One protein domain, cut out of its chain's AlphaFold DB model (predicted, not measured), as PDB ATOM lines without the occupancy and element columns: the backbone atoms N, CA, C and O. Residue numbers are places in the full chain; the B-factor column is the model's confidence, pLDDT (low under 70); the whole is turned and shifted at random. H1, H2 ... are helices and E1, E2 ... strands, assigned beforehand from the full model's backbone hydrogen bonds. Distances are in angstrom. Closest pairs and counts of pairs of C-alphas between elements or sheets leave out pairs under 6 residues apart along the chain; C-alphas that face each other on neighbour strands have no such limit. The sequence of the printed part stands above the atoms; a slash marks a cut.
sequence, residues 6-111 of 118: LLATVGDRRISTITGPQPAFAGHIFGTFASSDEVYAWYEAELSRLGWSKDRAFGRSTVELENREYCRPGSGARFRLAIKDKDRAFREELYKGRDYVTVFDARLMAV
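Overview. This is residues 6 to 111 of the 118 residues of an uncharacterized protein of Chloroflexi bacterium RIFCSPLOWO2_02_FULL_71_16 (UniProt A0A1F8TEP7). One twisted sheet of five strands makes the body, and the long helix H1 lies along one face of it, over E7 and E6. A small hairpin, E2 and E3, extends beyond one end of the sheet at its E1 and E4 side, while two short helices, H2 and H3, sit near the other end, between E6 and E7 along the chain. The printed part has 106 residues with three named helices and seven named strands, in the order E1 E2 E3 E4 H1 E5 E6 H2 H3 E7. The large sheet has the order E1 - E4 - E7 - E6 - E5, all antiparallel, and the class is mixed, helices and strands. The whole is compact, with a radius of gyration of the C-alphas of 14.5 A and spans of 41 by 32 by 22 A.

Arrangement. In the large sheet, E7, residues 102 to 110, has E4, residues 25 to 32, on one side and E6, residues 77 to 84, on the other side. E4 and E7 are antiparallel at 166 degrees, with N 28 and O 106 2.9 A apart, within hydrogen-bond range. E7 and E6 are antiparallel at 160 degrees, with N 107 and O 80 at 2.9 A. The edge strand E5, residues 64 to 71, forms a hairpin with E6, at 163 degrees, and N 68 and O 81 are 2.8 A apart. The other edge strand, E1, residues 6 to 10, is antiparallel to E4 at 162 degrees, with N 10 and O 27 at 2.8 A. From edge to edge the strands' lines turn by 64 degrees. H1, residues 36 to 49, is on this sheet at a height of 8.8 A, over E7 and E6; on the local plane its line and that of E6 stand at 9 degrees, along the strands. This gives two layers, a helix on one face of a sheet; the closest C-alphas of H1 and E7 are those of Ser 36 and Thr 102, 6.1 A apart. H2, residues 86 to 89, only grazes the sheet, and so does H3, residues 92 to 95, with its residues 93 to 95. The closest C-alphas of H3 and E1 are those of Leu 94 and Leu 7, at 6.1 A. E2, residues 15 to 17, and E3, residues 20 to 22, form an antiparallel hairpin at 138 degrees, with N 17 and O 20 3.1 A apart. E2 is apart from E4, but E3 runs on into E4 across a break of 2 residues, at 26 degrees. Every O i to N i+4 pair in H1 is within hydrogen-bond range; H2 and H3 are too short for such a pair.

Along the chain. E1 begins at C-alpha 6, (14.771, 15.471, 37.741). E4 is 22.3 A from first to last C-alpha, and H1 is 20.0 A, from C-alpha 36 at (13.811, 16.285, 21.382) to C-alpha 49. E5 is 20.0 A and E6 is 21.7 A long. E7, the longest strand, is 25.7 A and ends at C-alpha 110, (36.258, 15.341, 32.498). Residues 53 to 54 make a short antiparallel pairing with residues 70 to 71 of E5.

Size, cuts and confidence. The two C-alphas farthest apart are those of Ile 18 and Asp 99, at 43.0 A. The printed part has no cut. The link from H1 to E5, 14 residues, is long; the link from H3 to E7 is short, and the other links are tight. The mean pLDDT of the printed part is 85.2, and residues 11 to 24 and 57 to 60 are under 70.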
ATOM      1  N   LEU A   6      13.597  16.273  37.398       95.50
ATOM      2  CA  LEU A   6      14.771  15.471  37.741       95.50
ATOM      3  C   LEU A   6      14.355  14.029  38.073       95.50
ATOM      4  O   LEU A   6      13.627  13.775  39.043       95.50
ATOM      5  N   LEU A   7      14.862  13.075  37.293       93.62
ATOM      6  CA  LEU A   7      14.587  11.648  37.468       93.62
ATOM      7  C   LEU A   7      15.690  10.956  38.268       93.62
ATOM      8  O   LEU A   7      15.385  10.239  39.219       93.62
ATOM      9  N   ALA A   8      16.957  11.215  37.932       90.81
ATOM     10  CA  ALA A   8      18.111  10.659  38.640       90.81
ATOM     11  C   ALA A   8      19.368  11.529  38.511       90.81
ATOM     12  O   ALA A   8      19.542  12.255  37.534       90.81
ATOM     13  N   THR A   9      20.285  11.389  39.467       88.81
ATOM     14  CA  THR A   9      21.650  11.928  39.389       88.81
ATOM     15  C   THR A   9      22.603  10.832  38.919       88.81
ATOM     16  O   THR A   9      22.544   9.695  39.387       88.81
ATOM     17  N   VAL A  10      23.487  11.161  37.980       79.00
ATOM     18  CA  VAL A  10      24.423  10.235  37.335       79.00
ATOM     19  C   VAL A  10      25.851  10.698  37.616       79.00
ATOM     20  O   VAL A  10      26.170  11.868  37.437       79.00
ATOM     21  N   GLY A  11      26.732   9.786  38.032       67.94
ATOM     22  CA  GLY A  11      28.139  10.125  38.299       67.94
ATOM     23  C   GLY A  11      28.467  10.554  39.737       67.94
ATOM     24  O   GLY A  11      29.553  11.063  39.984       67.94
ATOM     25  N   ASP A  12      27.579  10.291  40.704       56.22
ATOM     26  CA  ASP A  12      27.880  10.411  42.147       56.22
ATOM     27  C   ASP A  12      28.929   9.367  42.618       56.22
ATOM     28  O   ASP A  12      29.683   9.559  43.571       56.22
ATOM     29  N   ARG A  13      29.091   8.252  41.888       49.31
ATOM     30  CA  ARG A  13      30.140   7.265  42.190       49.31
ATOM     31  C   ARG A  13      31.503   7.702  41.648       49.31
ATOM     32  O   ARG A  13      31.777   7.597  40.455       49.31
ATOM     33  N   ARG A  14      32.378   8.130  42.561       54.69
ATOM     34  CA  ARG A  14      33.807   8.379  42.318       54.69
ATOM     35  C   ARG A  14      34.533   7.073  41.984       54.69
ATOM     36  O   ARG A  14      34.377   6.082  42.695       54.69
ATOM     37  N   ILE A  15      35.357   7.078  40.938       53.84
ATOM     38  CA  ILE A  15      36.264   5.966  40.631       53.84
ATOM     39  C   ILE A  15      37.579   6.245  41.360       53.84
ATOM     40  O   ILE A  15      38.099   7.358  41.287       53.84
ATOM     41  N   SER A  16      38.107   5.263  42.088       49.78
ATOM     42  CA  SER A  16      39.419   5.403  42.728       49.78
ATOM     43  C   SER A  16      40.509   5.303  41.664       49.78
ATOM     44  O   SER A  16      40.625   4.272  41.005       49.78
ATOM     45  N   THR A  17      41.300   6.358  41.490       57.81
ATOM     46  CA  THR A  17      42.502   6.352  40.645       57.81
ATOM     47  C   THR A  17      43.754   6.481  41.521       57.81
ATOM     48  O   THR A  17      43.656   6.755  42.719       57.81
ATOM     49  N   ILE A  18      44.949   6.304  40.940       60.06
ATOM     50  CA  ILE A  18      46.235   6.476  41.650       60.06
ATOM     51  C   ILE A  18      46.425   7.898  42.214       60.06
ATOM     52  O   ILE A  18      47.209   8.101  43.134       60.06
ATOM     53  N   THR A  19      45.682   8.876  41.692       63.75
ATOM     54  CA  THR A  19      45.679  10.273  42.151       63.75
ATOM     55  C   THR A  19      44.494  10.606  43.068       63.75
ATOM     56  O   THR A  19      44.339  11.759  43.466       63.75
ATOM     57  N   GLY A  20      43.674   9.614  43.435       49.53
ATOM     58  CA  GLY A  20      42.534   9.744  44.343       49.53
ATOM     59  C   GLY A  20      41.166   9.537  43.673       49.53
ATOM     60  O   GLY A  20      41.075   9.257  42.480       49.53
ATOM     61  N   PRO A  21      40.061   9.631  44.431       54.59
ATOM     62  CA  PRO A  21      38.714   9.470  43.889       54.59
ATOM     63  C   PRO A  21      38.370  10.581  42.881       54.59
ATOM     64  O   PRO A  21      38.247  11.744  43.263       54.59
ATOM     65  N   GLN A  22      38.162  10.231  41.610       54.62
ATOM     66  CA  GLN A  22      37.772  11.178  40.560       54.62
ATOM     67  C   GLN A  22      36.390  10.823  39.983       54.62
ATOM     68  O   GLN A  22      36.141   9.660  39.645       54.62
ATOM     69  N   PRO A  23      35.457  11.788  39.864       56.12
ATOM     70  CA  PRO A  23      34.259  11.602  39.057       56.12
ATOM     71  C   PRO A  23      34.649  11.663  37.575       56.12
ATOM     72  O   PRO A  23      35.079  12.703  37.083       56.12
ATOM     73  N   ALA A  24      34.506  10.549  36.851       65.19
ATOM     74  CA  ALA A  24      34.754  10.520  35.404       65.19
ATOM     75  C   ALA A  24      33.727  11.369  34.625       65.19
ATOM     76  O   ALA A  24      34.009  11.888  33.545       65.19
ATOM     77  N   PHE A  25      32.531  11.527  35.192       72.62
ATOM     78  CA  PHE A  25      31.461  12.379  34.695       72.62
ATOM     79  C   PHE A  25      30.515  12.732  35.845       72.62
ATOM     80  O   PHE A  25      30.408  11.975  36.807       72.62
ATOM     81  N   ALA A  26      29.812  13.855  35.731       84.06
ATOM     82  CA  ALA A  26      28.742  14.268  36.632       84.06
ATOM     83  C   ALA A  26      27.568  14.791  35.804       84.06
ATOM     84  O   ALA A  26      27.755  15.600  34.895       84.06
ATOM     85  N   GLY A  27      26.359  14.327  36.087       89.00
ATOM     86  CA  GLY A  27      25.195  14.660  35.283       89.00
ATOM     87  C   GLY A  27      23.883  14.251  35.916       89.00
ATOM     88  O   GLY A  27      23.820  13.800  37.058       89.00
ATOM     89  N   HIS A  28      22.822  14.424  35.148       93.50
ATOM     90  CA  HIS A  28      21.461  14.177  35.586       93.50
ATOM     91  C   HIS A  28      20.637  13.618  34.429       93.50
ATOM     92  O   HIS A  28      20.842  13.982  33.269       93.50
ATOM     93  N   ILE A  29      19.694  12.750  34.774       94.38
ATOM     94  CA  ILE A  29      18.645  12.279  33.879       94.38
ATOM     95  C   ILE A  29      17.384  13.066  34.198       94.38
ATOM     96  O   ILE A  29      16.972  13.155  35.359       94.38
ATOM     97  N   PHE A  30      16.767  13.599  33.156       97.00
ATOM     98  CA  PHE A  30      15.559  14.398  33.237       97.00
ATOM     99  C   PHE A  30      14.461  13.827  32.346       97.00
ATOM    100  O   PHE A  30      14.743  13.213  31.317       97.00
ATOM    101  N   GLY A  31      13.215  14.079  32.736       97.19
ATOM    102  CA  GLY A  31      12.025  13.868  31.920       97.19
ATOM    103  C   GLY A  31      11.372  15.205  31.579       97.19
ATOM    104  O   GLY A  31      11.345  16.116  32.405       97.19
ATOM    105  N   THR A  32      10.859  15.346  30.362       97.69
ATOM    106  CA  THR A  32      10.113  16.534  29.923       97.69
ATOM    107  C   THR A  32       9.001  16.159  28.946       97.69
ATOM    108  O   THR A  32       9.054  15.122  28.284       97.69
ATOM    109  N   PHE A  33       7.986  17.016  28.849       97.00
ATOM    110  CA  PHE A  33       6.924  16.919  27.842       97.00
ATOM    111  C   PHE A  33       7.263  17.662  26.541       97.00
ATOM    112  O   PHE A  33       6.487  17.614  25.593       97.00
ATOM    113  N   ALA A  34       8.415  18.333  26.488       97.69
ATOM    114  CA  ALA A  34       8.944  18.916  25.262       97.69
ATOM    115  C   ALA A  34       9.499  17.837  24.315       97.69
ATOM    116  O   ALA A  34       9.943  16.772  24.755       97.69
ATOM    117  N   SER A  35       9.516  18.141  23.020       96.44
ATOM    118  CA  SER A  35      10.148  17.325  21.976       96.44
ATOM    119  C   SER A  35      11.679  17.327  22.073       96.44
ATOM    120  O   SER A  35      12.274  18.223  22.676       96.44
ATOM    121  N   SER A  36      12.341  16.348  21.446       94.94
ATOM    122  CA  SER A  36      13.811  16.285  21.382       94.94
ATOM    123  C   SER A  36      14.419  17.547  20.761       94.94
ATOM    124  O   SER A  36      15.416  18.060  21.273       94.94
ATOM    125  N   ASP A  37      13.792  18.087  19.715       95.38
ATOM    126  CA  ASP A  37      14.223  19.316  19.046       95.38
ATOM    127  C   ASP A  37      14.185  20.527  19.983       95.38
ATOM    128  O   ASP A  37      15.146  21.295  20.029       95.38
ATOM    129  N   GLU A  38      13.132  20.672  20.788       97.19
ATOM    130  CA  GLU A  38      13.037  21.740  21.789       97.19
ATOM    131  C   GLU A  38      14.090  21.593  22.891       97.19
ATOM    132  O   GLU A  38      14.706  22.586  23.292       97.19
ATOM    133  N   VAL A  39      14.342  20.362  23.362       96.81
ATOM    134  CA  VAL A  39      15.414  20.097  24.337       96.81
ATOM    135  C   VAL A  39      16.754  20.552  23.772       96.81
ATOM    136  O   VAL A  39      17.492  21.290  24.433       96.81
ATOM    137  N   TYR A  40      17.071  20.143  22.546       94.75
ATOM    138  CA  TYR A  40      18.329  20.505  21.914       94.75
ATOM    139  C   TYR A  40      18.443  21.997  21.635       94.75
ATOM    140  O   TYR A  40      19.475  22.573  21.965       94.75
ATOM    141  N   ALA A  41      17.408  22.631  21.083       95.75
ATOM    142  CA  ALA A  41      17.416  24.063  20.801       95.75
ATOM    143  C   ALA A  41      17.670  24.882  22.075       95.75
ATOM    144  O   ALA A  41      18.483  25.809  22.070       95.75
ATOM    145  N   TRP A  42      17.039  24.496  23.193       97.06
ATOM    146  CA  TRP A  42      17.260  25.152  24.477       97.06
ATOM    147  C   TRP A  42      18.704  24.995  24.966       97.06
ATOM    148  O   TRP A  42      19.347  25.982  25.329       97.06
ATOM    149  N   TYR A  43      19.233  23.765  24.967       96.31
ATOM    150  CA  TYR A  43      20.603  23.523  25.421       96.31
ATOM    151  C   TYR A  43      21.635  24.170  24.499       96.31
ATOM    152  O   TYR A  43      22.616  24.702  25.000       96.31
ATOM    153  N   GLU A  44      21.433  24.170  23.183       94.62
ATOM    154  CA  GLU A  44      22.344  24.819  22.237       94.62
ATOM    155  C   GLU A  44      22.420  26.326  22.466       94.62
ATOM    156  O   GLU A  44      23.526  26.867  22.538       94.62
ATOM    157  N   ALA A  45      21.280  26.993  22.659       96.06
ATOM    158  CA  ALA A  45      21.253  28.414  22.983       96.06
ATOM    159  C   ALA A  45      21.986  28.707  24.305       96.06
ATOM    160  O   ALA A  45      22.836  29.599  24.365       96.06
ATOM    161  N   GLU A  46      21.708  27.927  25.353       97.00
ATOM    162  CA  GLU A  46      22.287  28.153  26.678       97.00
ATOM    163  C   GLU A  46      23.788  27.832  26.729       97.00
ATOM    164  O   GLU A  46      24.581  28.588  27.289       97.00
ATOM    165  N   LEU A  47      24.212  26.743  26.092       95.06
ATOM    166  CA  LEU A  47      25.618  26.356  25.994       95.06
ATOM    167  C   LEU A  47      26.408  27.360  25.152       95.06
ATOM    168  O   LEU A  47      27.486  27.782  25.573       95.06
ATOM    169  N   SER A  48      25.853  27.812  24.024       94.19
ATOM    170  CA  SER A  48      26.475  28.854  23.198       94.19
ATOM    171  C   SER A  48      26.661  30.152  23.981       94.19
ATOM    172  O   SER A  48      27.730  30.757  23.919       94.19
ATOM    173  N   ARG A  49      25.661  30.562  24.774       95.56
ATOM    174  CA  ARG A  49      25.751  31.735  25.662       95.56
ATOM    175  C   ARG A  49      26.880  31.602  26.690       95.56
ATOM    176  O   ARG A  49      27.471  32.600  27.093       95.56
ATOM    177  N   LEU A  50      27.192  30.375  27.104       93.94
ATOM    178  CA  LEU A  50      28.254  30.040  28.056       93.94
ATOM    179  C   LEU A  50      29.622  29.771  27.390       93.94
ATOM    180  O   LEU A  50      30.558  29.336  28.070       93.94
ATOM    181  N   GLY A  51      29.748  30.022  26.083       93.06
ATOM    182  CA  GLY A  51      30.992  29.854  25.327       93.06
ATOM    183  C   GLY A  51      31.328  28.402  24.982       93.06
ATOM    184  O   GLY A  51      32.488  28.088  24.722       93.06
ATOM    185  N   TRP A  52      30.341  27.509  25.017       94.12
ATOM    186  CA  TRP A  52      30.484  26.148  24.513       94.12
ATOM    187  C   TRP A  52      30.113  26.099  23.034       94.12
ATOM    188  O   TRP A  52      29.235  26.821  22.567       94.12
ATOM    189  N   SER A  53      30.764  25.216  22.290       91.19
ATOM    190  CA  SER A  53      30.491  24.977  20.875       91.19
ATOM    191  C   SER A  53      30.202  23.503  20.650       91.19
ATOM    192  O   SER A  53      30.701  22.644  21.376       91.19
ATOM    193  N   LYS A  54      29.354  23.212  19.664       89.12
ATOM    194  CA  LYS A  54      29.003  21.841  19.297       89.12
ATOM    195  C   LYS A  54      30.248  21.111  18.790       89.12
ATOM    196  O   LYS A  54      30.900  21.573  17.860       89.12
ATOM    197  N   ASP A  55      30.557  19.987  19.415       82.56
ATOM    198  CA  ASP A  55      31.654  19.089  19.059       82.56
ATOM    199  C   ASP A  55      31.154  18.044  18.036       82.56
ATOM    200  O   ASP A  55      29.946  17.829  17.866       82.56
ATOM    201  N   ARG A  56      32.071  17.372  17.334       70.25
ATOM    202  CA  ARG A  56      31.730  16.236  16.472       70.25
ATOM    203  C   ARG A  56      31.306  15.076  17.368       70.25
ATOM    204  O   ARG A  56      32.128  14.495  18.069       70.25
ATOM    205  N   ALA A  57      30.017  14.743  17.335       61.28
ATOM    206  CA  ALA A  57      29.463  13.648  18.122       61.28
ATOM    207  C   ALA A  57      30.202  12.330  17.830       61.28
ATOM    208  O   ALA A  57      30.349  11.934  16.673       61.28
ATOM    209  N   PHE A  58      30.635  11.635  18.884       54.12
ATOM    210  CA  PHE A  58      31.186  10.285  18.796       54.12
ATOM    211  C   PHE A  58      30.299   9.315  19.584       54.12
ATOM    212  O   PHE A  58      30.089   9.475  20.783       54.12
ATOM    213  N   GLY A  59      29.819   8.271  18.906       62.31
ATOM    214  CA  GLY A  59      29.233   7.081  19.528       62.31
ATOM    215  C   GLY A  59      27.856   7.274  20.177       62.31
ATOM    216  O   GLY A  59      27.714   7.816  21.276       62.31
ATOM    217  N   ARG A  60      26.825   6.721  19.530       69.06
ATOM    218  CA  ARG A  60      25.503   6.497  20.128       69.06
ATOM    219  C   ARG A  60      25.494   5.156  20.855       69.06
ATOM    220  O   ARG A  60      25.862   4.145  20.259       69.06
ATOM    221  N   SER A  61      25.094   5.137  22.128       70.62
ATOM    222  CA  SER A  61      24.858   3.862  22.819       70.62
ATOM    223  C   SER A  61      23.580   3.195  22.297       70.62
ATOM    224  O   SER A  61      22.735   3.841  21.685       70.62
ATOM    225  N   THR A  62      23.404   1.893  22.530       76.94
ATOM    226  CA  THR A  62      22.233   1.148  22.027       76.94
ATOM    227  C   THR A  62      20.900   1.613  22.617       76.94
ATOM    228  O   THR A  62      19.858   1.252  22.077       76.94
ATOM    229  N   VAL A  63      20.936   2.383  23.707       87.75
ATOM    230  CA  VAL A  63      19.778   2.929  24.435       87.75
ATOM    231  C   VAL A  63      19.616   4.443  24.238       87.75
ATOM    232  O   VAL A  63      18.881   5.105  24.969       87.75
ATOM    233  N   GLU A  64      20.341   5.018  23.280       90.12
ATOM    234  CA  GLU A  64      20.222   6.419  22.880       90.12
ATOM    235  C   GLU A  64      19.553   6.509  21.514       90.12
ATOM    236  O   GLU A  64      19.915   5.783  20.587       90.12
ATOM    237  N   LEU A  65      18.610   7.440  21.383       90.06
ATOM    238  CA  LEU A  65      18.021   7.805  20.097       90.06
ATOM    239  C   LEU A  65      18.943   8.785  19.369       90.06
ATOM    240  O   LEU A  65      19.266   8.598  18.194       90.06
ATOM    241  N   GLU A  66      19.456   9.772  20.104       89.94
ATOM    242  CA  GLU A  66      20.290  10.858  19.600       89.94
ATOM    243  C   GLU A  66      21.265  11.327  20.686       89.94
ATOM    244  O   GLU A  66      20.972  11.215  21.878       89.94
ATOM    245  N   ASN A  67      22.403  11.902  20.297       91.00
ATOM    246  CA  ASN A  67      23.246  12.653  21.223       91.00
ATOM    247  C   ASN A  67      23.974  13.813  20.536       91.00
ATOM    248  O   ASN A  67      24.180  13.819  19.321       91.00
ATOM    249  N   ARG A  68      24.348  14.807  21.342       91.56
ATOM    250  CA  ARG A  68      25.215  15.924  20.975       91.56
ATOM    251  C   ARG A  68      26.275  16.086  22.054       91.56
ATOM    252  O   ARG A  68      25.988  15.992  23.249       91.56
ATOM    253  N   GLU A  69      27.498  16.338  21.618       91.50
ATOM    254  CA  GLU A  69      28.589  16.727  22.500       91.50
ATOM    255  C   GLU A  69      28.956  18.179  22.235       91.50
ATOM    256  O   GLU A  69      28.760  18.708  21.141       91.50
ATOM    257  N   TYR A  70      29.457  18.826  23.273       92.44
ATOM    258  CA  TYR A  70      29.840  20.219  23.273       92.44
ATOM    259  C   TYR A  70      31.158  20.352  24.005       92.44
ATOM    260  O   TYR A  70      31.402  19.702  25.028       92.44
ATOM    261  N   CYS A  71      31.997  21.234  23.500       90.75
ATOM    262  CA  CYS A  71      33.305  21.494  24.054       90.75
ATOM    263  C   CYS A  71      33.450  22.988  24.342       90.75
ATOM    264  O   CYS A  71      32.792  23.836  23.733       90.75
ATOM    265  N   ARG A  72      34.321  23.312  25.293       90.31
ATOM    266  CA  ARG A  72      34.746  24.681  25.573       90.31
ATOM    267  C   ARG A  72      36.259  24.671  25.794       90.31
ATOM    268  O   ARG A  72      36.702  24.002  26.736       90.31
ATOM    269  N   PRO A  73      37.056  25.391  24.983       85.38
ATOM    270  CA  PRO A  73      38.510  25.410  25.126       85.38
ATOM    271  C   PRO A  73      38.948  25.802  26.543       85.38
ATOM    272  O   PRO A  73      38.380  26.709  27.152       85.38
ATOM    273  N   GLY A  74      39.935  25.085  27.088       82.94
ATOM    274  CA  GLY A  74      40.493  25.349  28.419       82.94
ATOM    275  C   GLY A  74      39.573  25.022  29.604       82.94
ATOM    276  O   GLY A  74      39.957  25.267  30.744       82.94
ATOM    277  N   SER A  75      38.377  24.463  29.376       85.38
ATOM    278  CA  SER A  75      37.447  24.109  30.462       85.38
ATOM    279  C   SER A  75      37.821  22.826  31.211       85.38
ATOM    280  O   SER A  75      37.327  22.609  32.315       85.38
ATOM    281  N   GLY A  76      38.648  21.956  30.615       85.25
ATOM    282  CA  GLY A  76      38.897  20.608  31.141       85.25
ATOM    283  C   GLY A  76      37.649  19.715  31.147       85.25
ATOM    284  O   GLY A  76      37.613  18.712  31.860       85.25
ATOM    285  N   ALA A  77      36.611  20.074  30.383       86.69
ATOM    286  CA  ALA A  77      35.360  19.334  30.338       86.69
ATOM    287  C   ALA A  77      34.734  19.295  28.933       86.69
ATOM    288  O   ALA A  77      34.874  20.214  28.124       86.69
ATOM    289  N   ARG A  78      33.987  18.222  28.672       89.12
ATOM    290  CA  ARG A  78      32.991  18.134  27.598       89.12
ATOM    291  C   ARG A  78      31.606  18.067  28.207       89.12
ATOM    292  O   ARG A  78      31.412  17.415  29.228       89.12
ATOM    293  N   PHE A  79      30.640  18.710  27.576       91.94
ATOM    294  CA  PHE A  79      29.239  18.560  27.926       91.94
ATOM    295  C   PHE A  79      28.585  17.612  26.922       91.94
ATOM    296  O   PHE A  79      28.729  17.788  25.717       91.94
ATOM    297  N   ARG A  80      27.878  16.593  27.405       91.69
ATOM    298  CA  ARG A  80      27.136  15.641  26.578       91.69
ATOM    299  C   ARG A  80      25.662  15.721  26.925       91.69
ATOM    300  O   ARG A  80      25.293  15.665  28.098       91.69
ATOM    301  N   LEU A  81      24.845  15.801  25.883       94.25
ATOM    302  CA  LEU A  81      23.398  15.722  25.945       94.25
ATOM    303  C   LEU A  81      22.946  14.541  25.095       94.25
ATOM    304  O   LEU A  81      23.242  14.497  23.904       94.25
ATOM    305  N   ALA A  82      22.250  13.584  25.694       93.69
ATOM    306  CA  ALA A  82      21.765  12.407  24.986       93.69
ATOM    307  C   ALA A  82      20.273  12.192  25.234       93.69
ATOM    308  O   ALA A  82      19.847  12.127  26.385       93.69
ATOM    309  N   ILE A  83      19.502  12.030  24.158       95.62
ATOM    310  CA  ILE A  83      18.103  11.605  24.221       95.62
ATOM    311  C   ILE A  83      18.074  10.087  24.358       95.62
ATOM    312  O   ILE A  83      18.677   9.359  23.563       95.62
ATOM    313  N   LYS A  84      17.393   9.614  25.395       94.56
ATOM    314  CA  LYS A  84      17.316   8.202  25.755       94.56
ATOM    315  C   LYS A  84      16.063   7.581  25.160       94.56
ATOM    316  O   LYS A  84      15.003   8.197  25.133       94.56
ATOM    317  N   ASP A  85      16.204   6.347  24.702       92.31
ATOM    318  CA  ASP A  85      15.064   5.517  24.336       92.31
ATOM    319  C   ASP A  85      14.343   5.108  25.627       92.31
ATOM    320  O   ASP A  85      14.895   4.342  26.419       92.31
ATOM    321  N   LYS A  86      13.151   5.659  25.881       88.00
ATOM    322  CA  LYS A  86      12.445   5.477  27.160       88.00
ATOM    323  C   LYS A  86      12.111   4.008  27.454       88.00
ATOM    324  O   LYS A  86      12.140   3.599  28.613       88.00
ATOM    325  N   ASP A  87      11.884   3.202  26.423       87.12
ATOM    326  CA  ASP A  87      11.462   1.809  26.580       87.12
ATOM    327  C   ASP A  87      12.663   0.878  26.812       87.12
ATOM    328  O   ASP A  87      12.516  -0.259  27.258       87.12
ATOM    329  N   ARG A  88      13.879   1.356  26.512       88.19
ATOM    330  CA  ARG A  88      15.109   0.548  26.562       88.19
ATOM    331  C   ARG A  88      16.140   1.041  27.566       88.19
ATOM    332  O   ARG A  88      16.975   0.254  28.008       88.19
ATOM    333  N   ALA A  89      16.143   2.333  27.880       84.25
ATOM    334  CA  ALA A  89      17.196   2.949  28.676       84.25
ATOM    335  C   ALA A  89      17.022   2.721  30.177       84.25
ATOM    336  O   ALA A  89      18.027   2.555  30.873       84.25
ATOM    337  N   PHE A  90      15.784   2.710  30.680       87.75
ATOM    338  CA  PHE A  90      15.505   2.668  32.115       87.75
ATOM    339  C   PHE A  90      14.255   1.855  32.449       87.75
ATOM    340  O   PHE A  90      13.449   1.541  31.580       87.75
ATOM    341  N   ARG A  91      14.109   1.513  33.732       88.81
ATOM    342  CA  ARG A  91      12.901   0.865  34.254       88.81
ATOM    343  C   ARG A  91      11.792   1.891  34.485       88.81
ATOM    344  O   ARG A  91      12.091   3.052  34.770       88.81
ATOM    345  N   GLU A  92      10.539   1.448  34.427       87.31
ATOM    346  CA  GLU A  92       9.351   2.305  34.552       87.31
ATOM    347  C   GLU A  92       9.324   3.139  35.841       87.31
ATOM    348  O   GLU A  92       8.858   4.281  35.835       87.31
ATOM    349  N   GLU A  93       9.877   2.630  36.947       89.75
ATOM    350  CA  GLU A  93       9.874   3.341  38.232       89.75
ATOM    351  C   GLU A  93      10.676   4.646  38.178       89.75
ATOM    352  O   GLU A  93      10.378   5.588  38.918       89.75
ATOM    353  N   LEU A  94      11.663   4.735  37.276       91.00
ATOM    354  CA  LEU A  94      12.431   5.961  37.075       91.00
ATOM    355  C   LEU A  94      11.523   7.125  36.651       91.00
ATOM    356  O   LEU A  94      11.783   8.270  37.021       91.00
ATOM    357  N   TYR A  95      10.450   6.838  35.915       92.12
ATOM    358  CA  TYR A  95       9.542   7.844  35.373       92.12
ATOM    359  C   TYR A  95       8.493   8.321  36.380       92.12
ATOM    360  O   TYR A  95       7.706   9.210  36.062       92.12
ATOM    361  N   LYS A  96       8.488   7.779  37.608       89.75
ATOM    362  CA  LYS A  96       7.629   8.235  38.720       89.75
ATOM    363  C   LYS A  96       6.141   8.322  38.328       89.75
ATOM    364  O   LYS A  96       5.435   9.235  38.753       89.75
ATOM    365  N   GLY A  97       5.680   7.386  37.496       91.25
ATOM    366  CA  GLY A  97       4.295   7.307  37.017       91.25
ATOM    367  C   GLY A  97       3.911   8.324  35.935       91.25
ATOM    368  O   GLY A  97       2.722   8.504  35.683       91.25
ATOM    369  N   ARG A  98       4.877   9.008  35.309       92.75
ATOM    370  CA  ARG A  98       4.645   9.965  34.217       92.75
ATOM    371  C   ARG A  98       5.119   9.396  32.883       92.75
ATOM    372  O   ARG A  98       6.185   8.796  32.818       92.75
ATOM    373  N   ASP A  99       4.362   9.645  31.818       93.12
ATOM    374  CA  ASP A  99       4.770   9.305  30.452       93.12
ATOM    375  C   ASP A  99       5.399  10.528  29.773       93.12
ATOM    376  O   ASP A  99       4.721  11.348  29.154       93.12
ATOM    377  N   TYR A 100       6.702  10.711  29.981       95.88
ATOM    378  CA  TYR A 100       7.442  11.825  29.391       95.88
ATOM    379  C   TYR A 100       7.576  11.662  27.873       95.88
ATOM    380  O   TYR A 100       7.866  10.573  27.377       95.88
ATOM    381  N   VAL A 101       7.455  12.776  27.145       95.88
ATOM    382  CA  VAL A 101       7.721  12.821  25.697       95.88
ATOM    383  C   VAL A 101       9.203  12.583  25.428       95.88
ATOM    384  O   VAL A 101       9.559  11.796  24.555       95.88
ATOM    385  N   THR A 102      10.069  13.231  26.210       96.44
ATOM    386  CA  THR A 102      11.518  13.126  26.064       96.44
ATOM    387  C   THR A 102      12.165  12.833  27.408       96.44
ATOM    388  O   THR A 102      11.952  13.547  28.391       96.44
ATOM    389  N   VAL A 103      13.019  11.812  27.435       96.81
ATOM    390  CA  VAL A 103      13.932  11.531  28.547       96.81
ATOM    391  C   VAL A 103      15.348  11.786  28.061       96.81
ATOM    392  O   VAL A 103      15.754  11.277  27.015       96.81
ATOM    393  N   PHE A 104      16.113  12.582  28.798       95.62
ATOM    394  CA  PHE A 104      17.450  12.977  28.374       95.62
ATOM    395  C   PHE A 104      18.457  12.980  29.516       95.62
ATOM    396  O   PHE A 104      18.126  13.127  30.689       95.62
ATOM    397  N   ASP A 105      19.714  12.811  29.137       94.00
ATOM    398  CA  ASP A 105      20.877  12.700  30.003       94.00
ATOM    399  C   ASP A 105      21.829  13.847  29.688       94.00
ATOM    400  O   ASP A 105      22.373  13.928  28.585       94.00
ATOM    401  N   ALA A 106      21.979  14.748  30.653       94.50
ATOM    402  CA  ALA A 106      22.810  15.936  30.558       94.50
ATOM    403  C   ALA A 106      23.980  15.802  31.535       94.50
ATOM    404  O   ALA A 106      23.780  15.790  32.755       94.50
ATOM    405  N   ARG A 107      25.205  15.707  31.012       90.50
ATOM    406  CA  ARG A 107      26.397  15.422  31.820       90.50
ATOM    407  C   ARG A 107      27.622  16.221  31.394       90.50
ATOM    408  O   ARG A 107      27.844  16.463  30.213       90.50
ATOM    409  N   LEU A 108      28.454  16.558  32.372       89.00
ATOM    410  CA  LEU A 108      29.831  16.996  32.186       89.00
ATOM    411  C   LEU A 108      30.760  15.790  32.299       89.00
ATOM    412  O   LEU A 108      30.631  14.981  33.216       89.00
ATOM    413  N   MET A 109      31.698  15.679  31.372       86.38
ATOM    414  CA  MET A 109      32.711  14.632  31.308       86.38
ATOM    415  C   MET A 109      34.075  15.296  31.431       86.38
ATOM    416  O   MET A 109      34.357  16.247  30.700       86.38
ATOM    417  N   ALA A 110      34.907  14.815  32.351       82.75
ATOM    418  CA  ALA A 110      36.258  15.341  32.498       82.75
ATOM    419  C   ALA A 110      37.095  14.975  31.263       82.75
ATOM    420  O   ALA A 110      37.069  13.834  30.802       82.75
ATOM    421  N   VAL A 111      37.848  15.939  30.737       79.38
ATOM    422  CA  VAL A 111      38.819  15.728  29.654       79.38
ATOM    423  C   VAL A 111      40.126  16.450  29.989       79.38
ATOM    424  O   VAL A 111      40.118  17.371  30.810       79.38
TER     425      VAL A 111